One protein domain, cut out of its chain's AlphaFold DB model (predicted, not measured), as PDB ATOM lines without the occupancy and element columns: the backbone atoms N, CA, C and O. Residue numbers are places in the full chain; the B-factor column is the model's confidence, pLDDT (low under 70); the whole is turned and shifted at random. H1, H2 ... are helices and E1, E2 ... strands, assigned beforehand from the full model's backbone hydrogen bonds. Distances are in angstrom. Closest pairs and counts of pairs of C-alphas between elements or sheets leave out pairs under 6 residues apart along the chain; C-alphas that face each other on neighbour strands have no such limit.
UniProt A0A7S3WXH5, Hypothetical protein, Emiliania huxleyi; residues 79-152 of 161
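What this domain is: This is residues 79 to 152 of the 161 residues of the protein "Hypothetical protein" of Emiliania huxleyi (UniProt A0A7S3WXH5). A long, strongly twisted ribbon of three antiparallel strands, with one helix, H1, over the hairpin of E1 and E2 at one end; the hairpin of E2 and E3 reaches away from the helix toward the other end. The long strand E2 joins the two halves, pairing first with E1 and farther along with E3, and the link from E2 to E3, with Gly 142, lies at the far tip. The printed part has 74 residues, with one named helix and three named strands in the order H1, E1, E2, E3; the sheet order is E1, E2, E3, a meander, each strand the antiparallel neighbour of the one before. The class is mixed, helices and strands, though under half of the residues are in named elements. The whole is loose, with a radius of gyration of the C-alphas of 14.6 A, and elongated, spanning 47 by 25 by 19 A.

Where its parts are: The printed part begins at Met 79, and H1 follows as residues 86 to 96, 14.7 A long, with C-alpha 86 at (35.438, -38.240, 43.896). E1 is residues 110 to 116, 19.9 A from first to last C-alpha. E2, residues 126 to 137, is 29.8 A long and has C-alpha 126 at (36.803, -54.865, 51.960). E3 is residues 148 to 151, with C-alpha 151 at (19.313, -45.422, 40.875).

How they stand to each other: E1 and E2 form a hairpin, antiparallel at 152 degrees between their directions; N 113 and O 130 are 2.8 A apart and N 127 and O 115 are 2.9 A apart, within hydrogen-bond range. E2 and E3 form a second hairpin at 125 degrees, with N 149 and O 136 within hydrogen-bond range at 2.9 A. The pairing is staggered: E2 pairs with E1 over residues 126 to 134 and with E3 over residues 134 to 137. The edge strands E1 and E3 are apart. H1 is on the sheet at a height over the sheet of 9.4 A, over E1 and E2, and runs along the strands, at 23 degrees to E1 on the local plane. The closest C-alphas of H1 and E2 are those of Cys 93 and Val 128, 6.1 A apart. In H1 every O i to N i+4 pair is within hydrogen-bond range.

The domain as a whole: The two C-alphas farthest apart, those of Ala 121 and Gly 142, are 47.2 A apart. The printed part has no cut. The link from H1 to E1, residues 97 to 109, is long; those from E1 to E2 and from E2 to E3 are short. The mean pLDDT of the printed part is 78.0, and it is under 70 in residues 118 to 124 and 135 to 152.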
ATOM      1  N   MET A  79      27.062 -49.563  60.622       93.06
ATOM      2  CA  MET A  79      27.014 -48.848  59.349       93.06
ATOM      3  C   MET A  79      27.487 -47.413  59.578       93.06
ATOM      4  O   MET A  79      26.980 -46.725  60.464       93.06
ATOM      5  N   VAL A  80      28.471 -46.967  58.799       94.19
ATOM      6  CA  VAL A  80      29.071 -45.634  58.924       94.19
ATOM      7  C   VAL A  80      28.977 -44.916  57.590       94.19
ATOM      8  O   VAL A  80      29.342 -45.470  56.558       94.19
ATOM      9  N   VAL A  81      28.538 -43.660  57.625       95.50
ATOM     10  CA  VAL A  81      28.613 -42.753  56.477       95.50
ATOM     11  C   VAL A  81      29.872 -41.904  56.615       95.50
ATOM     12  O   VAL A  81      30.058 -41.214  57.617       95.50
ATOM     13  N   ALA A  82      30.731 -41.945  55.598       93.94
ATOM     14  CA  ALA A  82      31.887 -41.068  55.468       93.94
ATOM     15  C   ALA A  82      31.707 -40.174  54.238       93.94
ATOM     16  O   ALA A  82      31.381 -40.655  53.157       93.94
ATOM     17  N   VAL A  83      31.931 -38.871  54.404       95.50
ATOM     18  CA  VAL A  83      31.857 -37.892  53.311       95.50
ATOM     19  C   VAL A  83      33.268 -37.595  52.820       95.50
ATOM     20  O   VAL A  83      34.174 -37.361  53.623       95.50
ATOM     21  N   SER A  84      33.451 -37.634  51.502       96.12
ATOM     22  CA  SER A  84      34.745 -37.466  50.845       96.12
ATOM     23  C   SER A  84      34.579 -36.864  49.441       96.12
ATOM     24  O   SER A  84      33.533 -36.308  49.115       96.12
ATOM     25  N   HIS A  85      35.621 -36.962  48.622       96.31
ATOM     26  CA  HIS A  85      35.713 -36.443  47.267       96.31
ATOM     27  C   HIS A  85      35.811 -37.573  46.238       96.31
ATOM     28  O   HIS A  85      36.193 -38.697  46.575       96.31
ATOM     29  N   GLY A  86      35.495 -37.260  44.980       93.75
ATOM     30  CA  GLY A  86      35.438 -38.240  43.896       93.75
ATOM     31  C   GLY A  86      36.742 -39.016  43.706       93.75
ATOM     32  O   GLY A  86      36.692 -40.239  43.584       93.75
ATOM     33  N   GLY A  87      37.902 -38.346  43.763       92.50
ATOM     34  CA  GLY A  87      39.196 -39.010  43.595       92.50
ATOM     35  C   GLY A  87      39.481 -40.030  44.697       92.50
ATOM     36  O   GLY A  87      39.847 -41.169  44.407       92.50
ATOM     37  N   LEU A  88      39.231 -39.675  45.962       95.31
ATOM     38  CA  LEU A  88      39.401 -40.618  47.071       95.31
ATOM     39  C   LEU A  88      38.410 -41.789  46.999       95.31
ATOM     40  O   LEU A  88      38.803 -42.919  47.275       95.31
ATOM     41  N   VAL A  89      37.141 -41.537  46.661       95.56
ATOM     42  CA  VAL A  89      36.120 -42.597  46.561       95.56
ATOM     43  C   VAL A  89      36.472 -43.572  45.441       95.56
ATOM     44  O   VAL A  89      36.417 -44.780  45.656       95.56
ATOM     45  N   HIS A  90      36.906 -43.069  44.285       93.69
ATOM     46  CA  HIS A  90      37.399 -43.901  43.191       93.69
ATOM     47  C   HIS A  90      38.579 -44.776  43.642       93.69
ATOM     48  O   HIS A  90      38.557 -45.992  43.464       93.69
ATOM     49  N   THR A  91      39.586 -44.184  44.293       91.88
ATOM     50  CA  THR A  91      40.722 -44.937  44.845       91.88
ATOM     51  C   THR A  91      40.294 -45.959  45.897       91.88
ATOM     52  O   THR A  91      40.855 -47.047  45.929       91.88
ATOM     53  N   ALA A  92      39.288 -45.670  46.726       93.44
ATOM     54  CA  ALA A  92      38.754 -46.649  47.669       93.44
ATOM     55  C   ALA A  92      38.145 -47.862  46.947       93.44
ATOM     56  O   ALA A  92      38.367 -48.990  47.377       93.44
ATOM     57  N   CYS A  93      37.419 -47.654  45.843       93.06
ATOM     58  CA  CYS A  93      36.851 -48.750  45.055       93.06
ATOM     59  C   CYS A  93      37.937 -49.667  44.479       93.06
ATOM     60  O   CYS A  93      37.852 -50.884  44.642       93.06
ATOM     61  N   VAL A  94      38.952 -49.081  43.841       90.56
ATOM     62  CA  VAL A  94      40.015 -49.838  43.163       90.56
ATOM     63  C   VAL A  94      40.989 -50.445  44.174       90.56
ATOM     64  O   VAL A  94      41.120 -51.660  44.266       90.56
ATOM     65  N   GLU A  95      41.639 -49.606  44.979       88.19
ATOM     66  CA  GLU A  95      42.817 -49.998  45.764       88.19
ATOM     67  C   GLU A  95      42.463 -50.665  47.099       88.19
ATOM     68  O   GLU A  95      43.250 -51.439  47.640       88.19
ATOM     69  N   VAL A  96      41.293 -50.353  47.669       88.31
ATOM     70  CA  VAL A  96      40.856 -50.925  48.957       88.31
ATOM     71  C   VAL A  96      39.807 -52.009  48.746       88.31
ATOM     72  O   VAL A  96      39.886 -53.064  49.369       88.31
ATOM     73  N   GLY A  97      38.826 -51.741  47.886       89.75
ATOM     74  CA  GLY A  97      37.711 -52.635  47.598       89.75
ATOM     75  C   GLY A  97      37.996 -53.702  46.542       89.75
ATOM     76  O   GLY A  97      37.127 -54.548  46.333       89.75
ATOM     77  N   GLY A  98      39.166 -53.664  45.891       86.75
ATOM     78  CA  GLY A  98      39.601 -54.669  44.917       86.75
ATOM     79  C   GLY A  98      38.705 -54.754  43.684       86.75
ATOM     80  O   GLY A  98      38.503 -55.840  43.149       86.75
ATOM     81  N   MET A  99      38.086 -53.641  43.280       87.88
ATOM     82  CA  MET A  99      37.221 -53.624  42.106       87.88
ATOM     83  C   MET A  99      38.063 -53.737  40.832       87.88
ATOM     84  O   MET A  99      38.782 -52.806  40.474       87.88
ATOM     85  N   ASP A 100      37.928 -54.867  40.139       79.94
ATOM     86  CA  ASP A 100      38.516 -55.085  38.820       79.94
ATOM     87  C   ASP A 100      37.606 -54.493  37.729       79.94
ATOM     88  O   ASP A 100      36.416 -54.813  37.653       79.94
ATOM     89  N   GLY A 101      38.161 -53.649  36.855       78.00
ATOM     90  CA  GLY A 101      37.449 -53.060  35.714       78.00
ATOM     91  C   GLY A 101      37.182 -51.558  35.838       78.00
ATOM     92  O   GLY A 101      37.813 -50.854  36.622       78.00
ATOM     93  N   GLU A 102      36.274 -51.048  35.003       82.06
ATOM     94  CA  GLU A 102      35.937 -49.623  34.972       82.06
ATOM     95  C   GLU A 102      35.083 -49.240  36.185       82.06
ATOM     96  O   GLU A 102      34.005 -49.797  36.414       82.06
ATOM     97  N   VAL A 103      35.556 -48.264  36.962       85.38
ATOM     98  CA  VAL A 103      34.774 -47.660  38.043       85.38
ATOM     99  C   VAL A 103      33.896 -46.562  37.438       85.38
ATOM    100  O   VAL A 103      34.435 -45.637  36.826       85.38
ATOM    101  N   PRO A 104      32.562 -46.611  37.618       86.38
ATOM    102  CA  PRO A 104      31.681 -45.542  37.164       86.38
ATOM    103  C   PRO A 104      32.102 -44.179  37.718       86.38
ATOM    104  O   PRO A 104      32.660 -44.083  38.815       86.38
ATOM    105  N   HIS A 105      31.769 -43.106  36.996       86.12
ATOM    106  CA  HIS A 105      31.988 -41.749  37.487       86.12
ATOM    107  C   HIS A 105      31.385 -41.572  38.894       86.12
ATOM    108  O   HIS A 105      30.281 -42.043  39.167       86.12
ATOM    109  N   ILE A 106      32.092 -40.888  39.795       90.75
ATOM    110  CA  ILE A 106      31.590 -40.583  41.140       90.75
ATOM    111  C   ILE A 106      30.933 -39.203  41.106       90.75
ATOM    112  O   ILE A 106      31.598 -38.180  41.276       90.75
ATOM    113  N   SER A 107      29.621 -39.176  40.858       89.00
ATOM    114  CA  SER A 107      28.844 -37.934  40.780       89.00
ATOM    115  C   SER A 107      28.728 -37.241  42.141       89.00
ATOM    116  O   SER A 107      28.739 -37.878  43.200       89.00
ATOM    117  N   ASN A 108      28.521 -35.923  42.126       87.12
ATOM    118  CA  ASN A 108      28.200 -35.167  43.336       87.12
ATOM    119  C   ASN A 108      26.937 -35.715  44.015       87.12
ATOM    120  O   ASN A 108      25.911 -35.909  43.366       87.12
ATOM    121  N   GLY A 109      27.011 -35.933  45.331       87.19
ATOM    122  CA  GLY A 109      25.896 -36.467  46.120       87.19
ATOM    123  C   GLY A 109      25.598 -37.949  45.878       87.19
ATOM    124  O   GLY A 109      24.606 -38.448  46.401       87.19
ATOM    125  N   SER A 110      26.433 -38.644  45.103       91.12
ATOM    126  CA  SER A 110      26.308 -40.088  44.937       91.12
ATOM    127  C   SER A 110      26.808 -40.855  46.166       91.12
ATOM    128  O   SER A 110      27.617 -40.356  46.954       91.12
ATOM    129  N   VAL A 111      26.310 -42.080  46.325       92.94
ATOM    130  CA  VAL A 111      26.627 -42.995  47.420       92.94
ATOM    131  C   VAL A 111      27.352 -44.216  46.867       92.94
ATOM    132  O   VAL A 111      26.905 -44.868  45.926       92.94
ATOM    133  N   THR A 112      28.479 -44.539  47.487       94.31
ATOM    134  CA  THR A 112      29.252 -45.753  47.220       94.31
ATOM    135  C   THR A 112      29.318 -46.553  48.512       94.31
ATOM    136  O   THR A 112      29.660 -46.009  49.564       94.31
ATOM    137  N   THR A 113      29.014 -47.844  48.429       94.50
ATOM    138  CA  THR A 113      28.964 -48.752  49.576       94.50
ATOM    139  C   THR A 113      30.125 -49.732  49.495       94.50
ATOM    140  O   THR A 113      30.227 -50.513  48.547       94.50
ATOM    141  N   LEU A 114      30.985 -49.707  50.515       93.12
ATOM    142  CA  LEU A 114      32.000 -50.728  50.748       93.12
ATOM    143  C   LEU A 114      31.624 -51.521  51.997       93.12
ATOM    144  O   LEU A 114      31.289 -50.933  53.029       93.12
ATOM    145  N   LYS A 115      31.729 -52.846  51.925       92.19
ATOM    146  CA  LYS A 115      31.518 -53.726  53.075       92.19
ATOM    147  C   LYS A 115      32.830 -54.333  53.536       92.19
ATOM    148  O   LYS A 115      33.603 -54.822  52.719       92.19
ATOM    149  N   CYS A 116      33.036 -54.308  54.850       89.69
ATOM    150  CA  CYS A 116      34.150 -54.953  55.525       89.69
ATOM    151  C   CYS A 116      33.678 -56.268  56.171       89.69
ATOM    152  O   CYS A 116      32.804 -56.234  57.038       89.69
ATOM    153  N   ASP A 117      34.230 -57.417  55.774       80.31
ATOM    154  CA  ASP A 117      33.855 -58.750  56.278       80.31
ATOM    155  C   ASP A 117      34.631 -59.187  57.541       80.31
ATOM    156  O   ASP A 117      34.541 -60.340  57.964       80.31
ATOM    157  N   GLY A 118      35.372 -58.287  58.198       68.50
ATOM    158  CA  GLY A 118      36.055 -58.591  59.459       68.50
ATOM    159  C   GLY A 118      36.853 -57.429  60.052       68.50
ATOM    160  O   GLY A 118      36.971 -56.359  59.464       68.50
ATOM    161  N   ALA A 119      37.434 -57.636  61.236       57.88
ATOM    162  CA  ALA A 119      38.371 -56.693  61.852       57.88
ATOM    163  C   ALA A 119      39.792 -56.935  61.306       57.88
ATOM    164  O   ALA A 119      40.644 -57.482  62.000       57.88
ATOM    165  N   GLY A 120      40.035 -56.605  60.037       49.19
ATOM    166  CA  GLY A 120      41.324 -56.837  59.380       49.19
ATOM    167  C   GLY A 120      41.817 -55.608  58.626       49.19
ATOM    168  O   GLY A 120      41.058 -54.980  57.892       49.19
ATOM    169  N   ALA A 121      43.091 -55.261  58.823       48.59
ATOM    170  CA  ALA A 121      43.792 -54.261  58.024       48.59
ATOM    171  C   ALA A 121      43.868 -54.672  56.536       48.59
ATOM    172  O   ALA A 121      43.700 -55.842  56.206       48.59
ATOM    173  N   ALA A 122      44.091 -53.667  55.681       50.56
ATOM    174  CA  ALA A 122      44.202 -53.655  54.216       50.56
ATOM    175  C   ALA A 122      44.348 -55.002  53.466       50.56
ATOM    176  O   ALA A 122      45.227 -55.803  53.772       50.56
ATOM    177  N   GLY A 123      43.581 -55.155  52.374       51.12
ATOM    178  CA  GLY A 123      43.919 -56.076  51.273       51.12
ATOM    179  C   GLY A 123      43.104 -57.369  51.145       51.12
ATOM    180  O   GLY A 123      43.562 -58.302  50.497       51.12
ATOM    181  N   GLY A 124      41.911 -57.449  51.737       56.34
ATOM    182  CA  GLY A 124      41.021 -58.609  51.548       56.34
ATOM    183  C   GLY A 124      39.754 -58.610  52.402       56.34
ATOM    184  O   GLY A 124      38.866 -59.427  52.186       56.34
ATOM    185  N   ALA A 125      39.653 -57.690  53.366       78.88
ATOM    186  CA  ALA A 125      38.459 -57.538  54.193       78.88
ATOM    187  C   ALA A 125      37.376 -56.669  53.537       78.88
ATOM    188  O   ALA A 125      36.220 -56.779  53.924       78.88
ATOM    189  N   TRP A 126      37.732 -55.806  52.582       88.94
ATOM    190  CA  TRP A 126      36.803 -54.865  51.960       88.94
ATOM    191  C   TRP A 126      36.376 -55.340  50.578       88.94
ATOM    192  O   TRP A 126      37.204 -55.801  49.799       88.94
ATOM    193  N   ARG A 127      35.097 -55.157  50.256       90.88
ATOM    194  CA  ARG A 127      34.575 -55.285  48.894       90.88
ATOM    195  C   ARG A 127      33.655 -54.125  48.563       90.88
ATOM    196  O   ARG A 127      32.932 -53.630  49.432       90.88
ATOM    197  N   VAL A 128      33.646 -53.731  47.300       91.94
ATOM    198  CA  VAL A 128      32.653 -52.795  46.772       91.94
ATOM    199  C   VAL A 128      31.328 -53.535  46.586       91.94
ATOM    200  O   VAL A 128      31.275 -54.544  45.891       91.94
ATOM    201  N   GLU A 129      30.255 -53.052  47.210       91.38
ATOM    202  CA  GLU A 129      28.898 -53.571  46.977       91.38
ATOM    203  C   GLU A 129      28.147 -52.733  45.941       91.38
ATOM    204  O   GLU A 129      27.351 -53.264  45.168       91.38
ATOM    205  N   GLN A 130      28.403 -51.424  45.920       89.75
ATOM    206  CA  GLN A 130      27.713 -50.485  45.048       89.75
ATOM    207  C   GLN A 130      28.555 -49.232  44.814       89.75
ATOM    208  O   GLN A 130      29.200 -48.749  45.741       89.75
ATOM    209  N   VAL A 131      28.503 -48.676  43.600       90.19
ATOM    210  CA  VAL A 131      29.214 -47.444  43.231       90.19
ATOM    211  C   VAL A 131      28.248 -46.409  42.674       90.19
ATOM    212  O   VAL A 131      27.452 -46.713  41.783       90.19
ATOM    213  N   GLY A 132      28.368 -45.174  43.162       82.94
ATOM    214  CA  GLY A 132      27.787 -43.997  42.521       82.94
ATOM    215  C   GLY A 132      26.258 -43.911  42.564       82.94
ATOM    216  O   GLY A 132      25.669 -43.191  41.767       82.94
ATOM    217  N   GLU A 133      25.584 -44.604  43.476       80.69
ATOM    218  CA  GLU A 133      24.129 -44.534  43.588       80.69
ATOM    219  C   GLU A 133      23.653 -43.099  43.819       80.69
ATOM    220  O   GLU A 133      24.039 -42.450  44.790       80.69
ATOM    221  N   VAL A 134      22.789 -42.599  42.939       77.19
ATOM    222  CA  VAL A 134      22.156 -41.296  43.133       77.19
ATOM    223  C   VAL A 134      20.805 -41.523  43.790       77.19
ATOM    224  O   VAL A 134      19.936 -42.215  43.253       77.19
ATOM    225  N   ILE A 135      20.629 -40.922  44.963       69.94
ATOM    226  CA  ILE A 135      19.377 -40.977  45.707       69.94
ATOM    227  C   ILE A 135      18.483 -39.843  45.199       69.94
ATOM    228  O   ILE A 135      18.713 -38.671  45.495       69.94
ATOM    229  N   VAL A 136      17.462 -40.189  44.411       66.12
ATOM    230  CA  VAL A 136      16.501 -39.220  43.856       66.12
ATOM    231  C   VAL A 136      15.160 -39.279  44.590       66.12
ATOM    232  O   VAL A 136      14.772 -40.359  45.063       66.12
ATOM    233  N   PRO A 137      14.418 -38.156  44.684       61.75
ATOM    234  CA  PRO A 137      13.034 -38.192  45.134       61.75
ATOM    235  C   PRO A 137      12.241 -39.133  44.232       61.75
ATOM    236  O   PRO A 137      12.444 -39.177  43.016       61.75
ATOM    237  N   ARG A 138      11.336 -39.914  44.813       62.28
ATOM    238  CA  ARG A 138      10.432 -40.730  44.010       62.28
ATOM    239  C   ARG A 138       9.455 -39.813  43.266       62.28
ATOM    240  O   ARG A 138       8.822 -38.974  43.899       62.28
ATOM    241  N   ASP A 139       9.303 -40.001  41.954       58.59
ATOM    242  CA  ASP A 139       8.296 -39.280  41.170       58.59
ATOM    243  C   ASP A 139       6.894 -39.623  41.702       58.59
ATOM    244  O   ASP A 139       6.350 -40.703  41.466       58.59
ATOM    245  N   GLY A 140       6.342 -38.705  42.486       48.47
ATOM    246  CA  GLY A 140       4.999 -38.731  43.045       48.47
ATOM    247  C   GLY A 140       4.637 -37.294  43.386       48.47
ATOM    248  O   GLY A 140       5.235 -36.704  44.280       48.47
ATOM    249  N   GLY A 141       3.744 -36.693  42.597       45.69
ATOM    250  CA  GLY A 141       3.452 -35.262  42.646       45.69
ATOM    251  C   GLY A 141       3.104 -34.752  44.048       45.69
ATOM    252  O   GLY A 141       2.211 -35.278  44.704       45.69
ATOM    253  N   GLY A 142       3.790 -33.691  44.475       42.03
ATOM    254  CA  GLY A 142       3.512 -32.973  45.720       42.03
ATOM    255  C   GLY A 142       4.773 -32.728  46.545       42.03
ATOM    256  O   GLY A 142       5.618 -33.603  46.677       42.03
ATOM    257  N   ALA A 143       4.896 -31.521  47.099       46.09
ATOM    258  CA  ALA A 143       6.079 -30.954  47.760       46.09
ATOM    259  C   ALA A 143       6.492 -31.609  49.104       46.09
ATOM    260  O   ALA A 143       7.020 -30.942  49.988       46.09
ATOM    261  N   ALA A 144       6.265 -32.911  49.271       52.72
ATOM    262  CA  ALA A 144       6.581 -33.670  50.475       52.72
ATOM    263  C   ALA A 144       7.105 -35.071  50.114       52.72
ATOM    264  O   ALA A 144       6.538 -36.082  50.522       52.72
ATOM    265  N   ALA A 145       8.171 -35.150  49.315       52.53
ATOM    266  CA  ALA A 145       8.818 -36.429  49.040       52.53
ATOM    267  C   ALA A 145       9.523 -36.943  50.312       52.53
ATOM    268  O   ALA A 145      10.628 -36.521  50.645       52.53
ATOM    269  N   THR A 146       8.863 -37.842  51.043       53.09
ATOM    270  CA  THR A 146       9.422 -38.597  52.181       53.09
ATOM    271  C   THR A 146      10.001 -39.952  51.766       53.09
ATOM    272  O   THR A 146      10.603 -40.639  52.587       53.09
ATOM    273  N   GLU A 147       9.863 -40.329  50.492       49.59
ATOM    274  CA  GLU A 147      10.402 -41.567  49.932       49.59
ATOM    275  C   GLU A 147      11.452 -41.290  48.854       49.59
ATOM    276  O   GLU A 147      11.217 -40.551  47.892       49.59
ATOM    277  N   TRP A 148      12.595 -41.958  48.988       56.88
ATOM    278  CA  TRP A 148      13.739 -41.827  48.094       56.88
ATOM    279  C   TRP A 148      14.017 -43.144  47.374       56.88
ATOM    280  O   TRP A 148      13.742 -44.223  47.904       56.88
ATOM    281  N   ARG A 149      14.556 -43.068  46.154       57.41
ATOM    282  CA  ARG A 149      14.942 -44.251  45.381       57.41
ATOM    283  C   ARG A 149      16.392 -44.190  44.928       57.41
ATOM    284  O   ARG A 149      16.821 -43.229  44.299       57.41
ATOM    285  N   ALA A 150      17.062 -45.299  45.193       61.09
ATOM    286  CA  ALA A 150      18.261 -45.788  44.544       61.09
ATOM    287  C   ALA A 150      18.145 -45.802  43.015       61.09
ATOM    288  O   ALA A 150      17.228 -46.436  42.477       61.09
ATOM    289  N   ARG A 151      19.078 -45.164  42.303       60.84
ATOM    290  CA  ARG A 151      19.313 -45.422  40.875       60.84
ATOM    291  C   ARG A 151      20.816 -45.552  40.606       60.84
ATOM    292  O   ARG A 151      21.594 -44.816  41.216       60.84
ATOM    293  N   PRO A 152      21.235 -46.465  39.707       60.25
ATOM    294  CA  PRO A 152      22.624 -46.510  39.267       60.25
ATOM    295  C   PRO A 152      23.009 -45.162  38.655       60.25
ATOM    296  O   PRO A 152      22.169 -44.517  38.018       60.25
TER     297      PRO A 152